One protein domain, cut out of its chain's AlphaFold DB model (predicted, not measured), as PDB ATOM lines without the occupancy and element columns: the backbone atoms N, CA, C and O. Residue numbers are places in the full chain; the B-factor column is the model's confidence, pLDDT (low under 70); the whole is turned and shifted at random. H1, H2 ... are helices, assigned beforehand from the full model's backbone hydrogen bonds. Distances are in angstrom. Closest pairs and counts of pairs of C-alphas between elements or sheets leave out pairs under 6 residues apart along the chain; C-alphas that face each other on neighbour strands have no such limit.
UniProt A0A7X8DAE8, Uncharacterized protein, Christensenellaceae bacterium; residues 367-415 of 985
ATOM      1  N   SER A 367      96.122 138.747 114.952       90.06
ATOM      2  CA  SER A 367      97.031 138.042 115.853       90.06
ATOM      3  C   SER A 367      98.046 137.204 115.068       90.06
ATOM      4  O   SER A 367      97.730 136.652 114.011       90.06
ATOM      5  N   LYS A 368      99.236 136.981 115.641       91.81
ATOM      6  CA  LYS A 368     100.251 136.061 115.091       91.81
ATOM      7  C   LYS A 368      99.685 134.664 114.795       91.81
ATOM      8  O   LYS A 368     100.065 134.035 113.810       91.81
ATOM      9  N   LYS A 369      98.748 134.177 115.621       90.50
ATOM     10  CA  LYS A 369      98.059 132.892 115.412       90.50
ATOM     11  C   LYS A 369      97.168 132.929 114.166       90.50
ATOM     12  O   LYS A 369      97.193 131.985 113.381       90.50
ATOM     13  N   THR A 370      96.416 134.012 113.981       90.94
ATOM     14  CA  THR A 370      95.551 134.219 112.811       90.94
ATOM     15  C   THR A 370      96.377 134.314 111.534       90.94
ATOM     16  O   THR A 370      96.080 133.613 110.575       90.94
ATOM     17  N   ILE A 371      97.455 135.103 111.546       91.81
ATOM     18  CA  ILE A 371      98.359 135.268 110.400       91.81
ATOM     19  C   ILE A 371      98.979 133.926 110.002       91.81
ATOM     20  O   ILE A 371      98.922 133.543 108.840       91.81
ATOM     21  N   ARG A 372      99.505 133.158 110.968       90.12
ATOM     22  CA  ARG A 372     100.047 131.814 110.699       90.12
ATOM     23  C   ARG A 372      99.022 130.893 110.057       90.12
ATOM     24  O   ARG A 372      99.362 130.189 109.117       90.12
ATOM     25  N   LYS A 373      97.782 130.902 110.554       90.06
ATOM     26  CA  LYS A 373      96.704 130.107 109.966       90.06
ATOM     27  C   LYS A 373      96.446 130.527 108.515       90.06
ATOM     28  O   LYS A 373      96.424 129.669 107.652       90.06
ATOM     29  N   GLN A 374      96.331 131.828 108.252       89.62
ATOM     30  CA  GLN A 374      96.100 132.365 106.907       89.62
ATOM     31  C   GLN A 374      97.208 131.991 105.916       89.62
ATOM     32  O   GLN A 374      96.913 131.596 104.795       89.62
ATOM     33  N   LEU A 375      98.475 132.064 106.330       88.56
ATOM     34  CA  LEU A 375      99.596 131.631 105.492       88.56
ATOM     35  C   LEU A 375      99.542 130.117 105.220       88.56
ATOM     36  O   LEU A 375      99.698 129.692 104.078       88.56
ATOM     37  N   LEU A 376      99.253 129.301 106.241       87.31
ATOM     38  CA  LEU A 376      99.132 127.845 106.093       87.31
ATOM     39  C   LEU A 376      97.960 127.429 105.195       87.31
ATOM     40  O   LEU A 376      98.126 126.512 104.393       87.31
ATOM     41  N   ASP A 377      96.811 128.102 105.307       86.75
ATOM     42  CA  ASP A 377      95.627 127.858 104.473       86.75
ATOM     43  C   ASP A 377      95.946 128.098 102.978       86.75
ATOM     44  O   ASP A 377      95.407 127.422 102.104       86.75
ATOM     45  N   GLU A 378      96.904 128.983 102.679       83.88
ATOM     46  CA  GLU A 378      97.426 129.242 101.329       83.88
ATOM     47  C   GLU A 378      98.654 128.394 100.949       83.88
ATOM     48  O   GLU A 378      99.289 128.634  99.922       83.88
ATOM     49  N   SER A 379      98.986 127.370 101.743       83.38
ATOM     50  CA  SER A 379     100.177 126.520 101.568       83.38
ATOM     51  C   SER A 379     101.516 127.270 101.655       83.38
ATOM     52  O   SER A 379     102.542 126.772 101.193       83.38
ATOM     53  N   ILE A 380     101.536 128.440 102.296       82.25
ATOM     54  CA  ILE A 380     102.742 129.224 102.562       82.25
ATOM     55  C   ILE A 380     103.308 128.784 103.914       82.25
ATOM     56  O   ILE A 380     102.792 129.126 104.978       82.25
ATOM     57  N   ASN A 381     104.394 128.015 103.878       76.69
ATOM     58  CA  ASN A 381     105.057 127.502 105.075       76.69
ATOM     59  C   ASN A 381     106.426 128.158 105.255       76.69
ATOM     60  O   ASN A 381     107.442 127.481 105.148       76.69
ATOM     61  N   VAL A 382     106.440 129.475 105.468       72.88
ATOM     62  CA  VAL A 382     107.670 130.263 105.628       72.88
ATOM     63  C   VAL A 382     107.834 130.710 107.080       72.88
ATOM     64  O   VAL A 382     106.891 131.223 107.690       72.88
ATOM     65  N   GLU A 383     109.028 130.526 107.641       72.25
ATOM     66  CA  GLU A 383     109.390 131.098 108.935       72.25
ATOM     67  C   GLU A 383     109.777 132.571 108.748       72.25
ATOM     68  O   GLU A 383     110.769 132.899 108.101       72.25
ATOM     69  N   ILE A 384     108.962 133.475 109.297       82.06
ATOM     70  CA  ILE A 384     109.182 134.923 109.218       82.06
ATOM     71  C   ILE A 384     109.524 135.497 110.604       82.06
ATOM     72  O   ILE A 384     108.985 135.008 111.605       82.06
ATOM     73  N   PRO A 385     110.380 136.534 110.695       83.56
ATOM     74  CA  PRO A 385     110.695 137.174 111.971       83.56
ATOM     75  C   PRO A 385     109.471 137.829 112.631       83.56
ATOM     76  O   PRO A 385     108.506 138.213 111.968       83.56
ATOM     77  N   ASP A 386     109.524 138.022 113.951       85.88
ATOM     78  CA  ASP A 386     108.403 138.565 114.734       85.88
ATOM     79  C   ASP A 386     107.960 139.969 114.310       85.88
ATOM     80  O   ASP A 386     106.763 140.261 114.318       85.88
ATOM     81  N   SER A 387     108.892 140.806 113.855       87.88
ATOM     82  CA  SER A 387     108.597 142.125 113.282       87.88
ATOM     83  C   SER A 387     107.710 142.047 112.031       87.88
ATOM     84  O   SER A 387     106.886 142.928 111.808       87.88
ATOM     85  N   TYR A 388     107.806 140.978 111.237       90.12
ATOM     86  CA  TYR A 388     106.963 140.778 110.053       90.12
ATOM     87  C   TYR A 388     105.567 140.284 110.435       90.12
ATOM     88  O   TYR A 388     104.587 140.681 109.811       90.12
ATOM     89  N   TYR A 389     105.435 139.488 111.501       91.06
ATOM     90  CA  TYR A 389     104.113 139.179 112.055       91.06
ATOM     91  C   TYR A 389     103.409 140.432 112.591       91.06
ATOM     92  O   TYR A 389     102.191 140.528 112.472       91.06
ATOM     93  N   GLN A 390     104.147 141.389 113.162       90.56
ATOM     94  CA  GLN A 390     103.585 142.681 113.571       90.56
ATOM     95  C   GLN A 390     103.131 143.503 112.356       90.56
ATOM     96  O   GLN A 390     102.001 143.987 112.349       90.56
ATOM     97  N   LEU A 391     103.953 143.574 111.303       91.12
ATOM     98  CA  LEU A 391     103.603 144.213 110.029       91.12
ATOM     99  C   LEU A 391     102.326 143.610 109.416       91.12
ATOM    100  O   LEU A 391     101.380 144.328 109.101       91.12
ATOM    101  N   PHE A 392     102.257 142.281 109.316       91.75
ATOM    102  CA  PHE A 392     101.094 141.544 108.806       91.75
ATOM    103  C   PHE A 392      99.893 141.545 109.761       91.75
ATOM    104  O   PHE A 392      98.834 141.007 109.431       91.75
ATOM    105  N   GLY A 393     100.018 142.187 110.927       89.94
ATOM    106  CA  GLY A 393      98.881 142.587 111.748       89.94
ATOM    107  C   GLY A 393      97.905 143.477 110.974       89.94
ATOM    108  O   GLY A 393      96.703 143.436 111.245       89.94
ATOM    109  N   ASN A 394      98.409 144.226 109.985       88.50
ATOM    110  CA  ASN A 394      97.605 144.918 108.991       88.50
ATOM    111  C   ASN A 394      97.230 143.945 107.845       88.50
ATOM    112  O   ASN A 394      98.116 143.479 107.126       88.50
ATOM    113  N   PRO A 395      95.933 143.649 107.640       87.56
ATOM    114  CA  PRO A 395      95.463 142.745 106.590       87.56
ATOM    115  C   PRO A 395      95.934 143.127 105.189       87.56
ATOM    116  O   PRO A 395      96.263 142.245 104.408       87.56
ATOM    117  N   LEU A 396      96.015 144.422 104.870       84.31
ATOM    118  CA  LEU A 396      96.513 144.859 103.566       84.31
ATOM    119  C   LEU A 396      97.960 144.408 103.344       84.31
ATOM    120  O   LEU A 396      98.303 143.901 102.279       84.31
ATOM    121  N   PHE A 397      98.800 144.563 104.367       88.94
ATOM    122  CA  PHE A 397     100.196 144.146 104.293       88.94
ATOM    123  C   PHE A 397     100.325 142.626 104.283       88.94
ATOM    124  O   PHE A 397     101.225 142.110 103.628       88.94
ATOM    125  N   LEU A 398      99.420 141.906 104.956       90.00
ATOM    126  CA  LEU A 398      99.340 140.449 104.865       90.00
ATOM    127  C   LEU A 398      99.016 139.988 103.440       90.00
ATOM    128  O   LEU A 398      99.651 139.050 102.976       90.00
ATOM    129  N   GLU A 399      98.091 140.634 102.731       85.06
ATOM    130  CA  GLU A 399      97.761 140.265 101.344       85.06
ATOM    131  C   GLU A 399      98.948 140.472 100.391       85.06
ATOM    132  O   GLU A 399      99.275 139.581  99.607       85.06
ATOM    133  N   VAL A 400      99.674 141.588 100.513       81.94
ATOM    134  CA  VAL A 400     100.931 141.786  99.762       81.94
ATOM    135  C   VAL A 400     101.988 140.761 100.188       81.94
ATOM    136  O   VAL A 400     102.654 140.154  99.351       81.94
ATOM    137  N   GLY A 401     102.094 140.507 101.495       86.50
ATOM    138  CA  GLY A 401     102.970 139.494 102.072       86.50
ATOM    139  C   GLY A 401     102.715 138.105 101.498       86.50
ATOM    140  O   GLY A 401     103.661 137.444 101.083       86.50
ATOM    141  N   LYS A 402     101.454 137.676 101.402       85.50
ATOM    142  CA  LYS A 402     101.054 136.393 100.810       85.50
ATOM    143  C   LYS A 402     101.530 136.267  99.368       85.50
ATOM    144  O   LYS A 402     102.095 135.236  99.020       85.50
ATOM    145  N   ILE A 403     101.385 137.313  98.551       80.25
ATOM    146  CA  ILE A 403     101.846 137.313  97.151       80.25
ATOM    147  C   ILE A 403     103.362 137.080  97.075       80.25
ATOM    148  O   ILE A 403     103.823 136.195  96.353       80.25
ATOM    149  N   VAL A 404     104.142 137.831  97.857       78.31
ATOM    150  CA  VAL A 404     105.612 137.735  97.847       78.31
ATOM    151  C   VAL A 404     106.095 136.403  98.430       78.31
ATOM    152  O   VAL A 404     106.994 135.760  97.884       78.31
ATOM    153  N   LEU A 405     105.470 135.946  99.515       80.88
ATOM    154  CA  LEU A 405     105.807 134.684 100.171       80.88
ATOM    155  C   LEU A 405     105.396 133.465  99.334       80.88
ATOM    156  O   LEU A 405     106.097 132.461  99.353       80.88
ATOM    157  N   LYS A 406     104.312 133.533  98.557       76.31
ATOM    158  CA  LYS A 406     103.892 132.440  97.662       76.31
ATOM    159  C   LYS A 406     104.879 132.208  96.519       76.31
ATOM    160  O   LYS A 406     105.080 131.070  96.104       76.31
ATOM    161  N   ASN A 407     105.539 133.270  96.063       66.44
ATOM    162  CA  ASN A 407     106.627 133.190  95.088       66.44
ATOM    163  C   ASN A 407     107.950 132.698  95.706       66.44
ATOM    164  O   ASN A 407     108.954 132.589  95.004       66.44
ATOM    165  N   SER A 408     107.962 132.397  97.007       63.34
ATOM    166  CA  SER A 408     109.114 131.870  97.729       63.34
ATOM    167  C   SER A 408     108.943 130.358  97.943       63.34
ATOM    168  O   SER A 408     108.293 129.937  98.898       63.34
ATOM    169  N   PRO A 409     109.499 129.504  97.064       50.84
ATOM    170  CA  PRO A 409     109.284 128.051  97.108       50.84
ATOM    171  C   PRO A 409     109.843 127.343  98.359       50.84
ATOM    172  O   PRO A 409     109.552 126.165  98.558       50.84
ATOM    173  N   HIS A 410     110.633 128.015  99.208       57.50
ATOM    174  CA  HIS A 410     111.308 127.401 100.357       57.50
ATOM    175  C   HIS A 410     110.940 128.042 101.698       57.50
ATOM    176  O   HIS A 410     110.734 129.248 101.792       57.50
ATOM    177  N   ARG A 411     110.928 127.227 102.765       58.19
ATOM    178  CA  ARG A 411     110.451 127.624 104.105       58.19
ATOM    179  C   ARG A 411     111.282 128.705 104.804       58.19
ATOM    180  O   ARG A 411     110.772 129.374 105.694       58.19
ATOM    181  N   ASP A 412     112.536 128.880 104.403       56.28
ATOM    182  CA  ASP A 412     113.503 129.696 105.153       56.28
ATOM    183  C   ASP A 412     113.922 130.972 104.406       56.28
ATOM    184  O   ASP A 412     114.822 131.680 104.858       56.28
ATOM    185  N   ILE A 413     113.359 131.225 103.218       65.50
ATOM    186  CA  ILE A 413     113.933 132.160 102.247       65.50
ATOM    187  C   ILE A 413     112.816 132.958 101.567       65.50
ATOM    188  O   ILE A 413     112.002 132.366 100.873       65.50
ATOM    189  N   PHE A 414     112.811 134.288 101.701       74.31
ATOM    190  CA  PHE A 414     111.963 135.193 100.909       74.31
ATOM    191  C   PHE A 414     112.637 136.557 100.745       74.31
ATOM    192  O   PHE A 414     113.367 136.987 101.637       74.31
ATOM    193  N   ASN A 415     112.368 137.247  99.631       78.81
ATOM    194  CA  ASN A 415     112.982 138.544  99.347       78.81
ATOM    195  C   ASN A 415     112.328 139.670 100.163       78.81
ATOM    196  O   ASN A 415     111.221 140.128  99.862       78.81
TER     197      ASN A 415
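AT A GLANCE: This is residues 367 to 415 of the 985 residues of an uncharacterized protein of Christensenellaceae bacterium (UniProt A0A7X8DAE8). Three short helices make a small three-cornered cluster, their centres at the corners of a triangle and no two of them side by side, with few close approaches between them. After H3 the last stretch, residues 407 to 415, has no named element and loops round beyond the end of that helix. The printed part has 49 residues, with three named helices in the order H1, H2, H3 and no named strand; the class is all helix. It is compact, with a radius of gyration of the C-alphas of 9.5 A, and spans 24 by 20 by 16 A.

IN THESE COORDINATES: H1 is residues 368 to 377, 14.2 A from first to last C-alpha, and begins with C-alpha 368 at (100.251, 136.061, 115.091). H2 is residues 386 to 391, with C-alpha 386 at (108.403, 138.565, 114.734). H3, the longest helix, is residues 395 to 406 and measures 16.0 A; it ends with C-alpha 406 at (103.892, 132.440, 97.662).

HOW THE PARTS SIT: H1 and H2 only just touch, with 3 pairs of C-alphas within 8 A; the closest C-alphas, those of Lys 368 and Tyr 389, are 5.8 A apart. Their lines stand about perpendicular, at 82 degrees. H1 and H3 are close but not clearly touching, the closest C-alphas being those of Leu 375 and Lys 402, 6.8 A apart. They run the same way at a steep tilt of 45 degrees. H2 and H3 are also close but not clearly touching, with the C-alphas of Leu 391 and Phe 397 closest at 6.7 A. They run opposite ways at a steep tilt of 57 degrees. In H1, H2 and H3 every O i to N i+4 pair is within hydrogen-bond range.

THE WHOLE: The two C-alphas farthest apart are those of Ser 367 and Pro 409, at 24.5 A. The printed part has no cut. The link from H1 to H2 is short, with 8 residues, and that from H2 to H3 is tight, with 3. The mean pLDDT of the printed part is 81.8, and residues 407 to 413 are under 70.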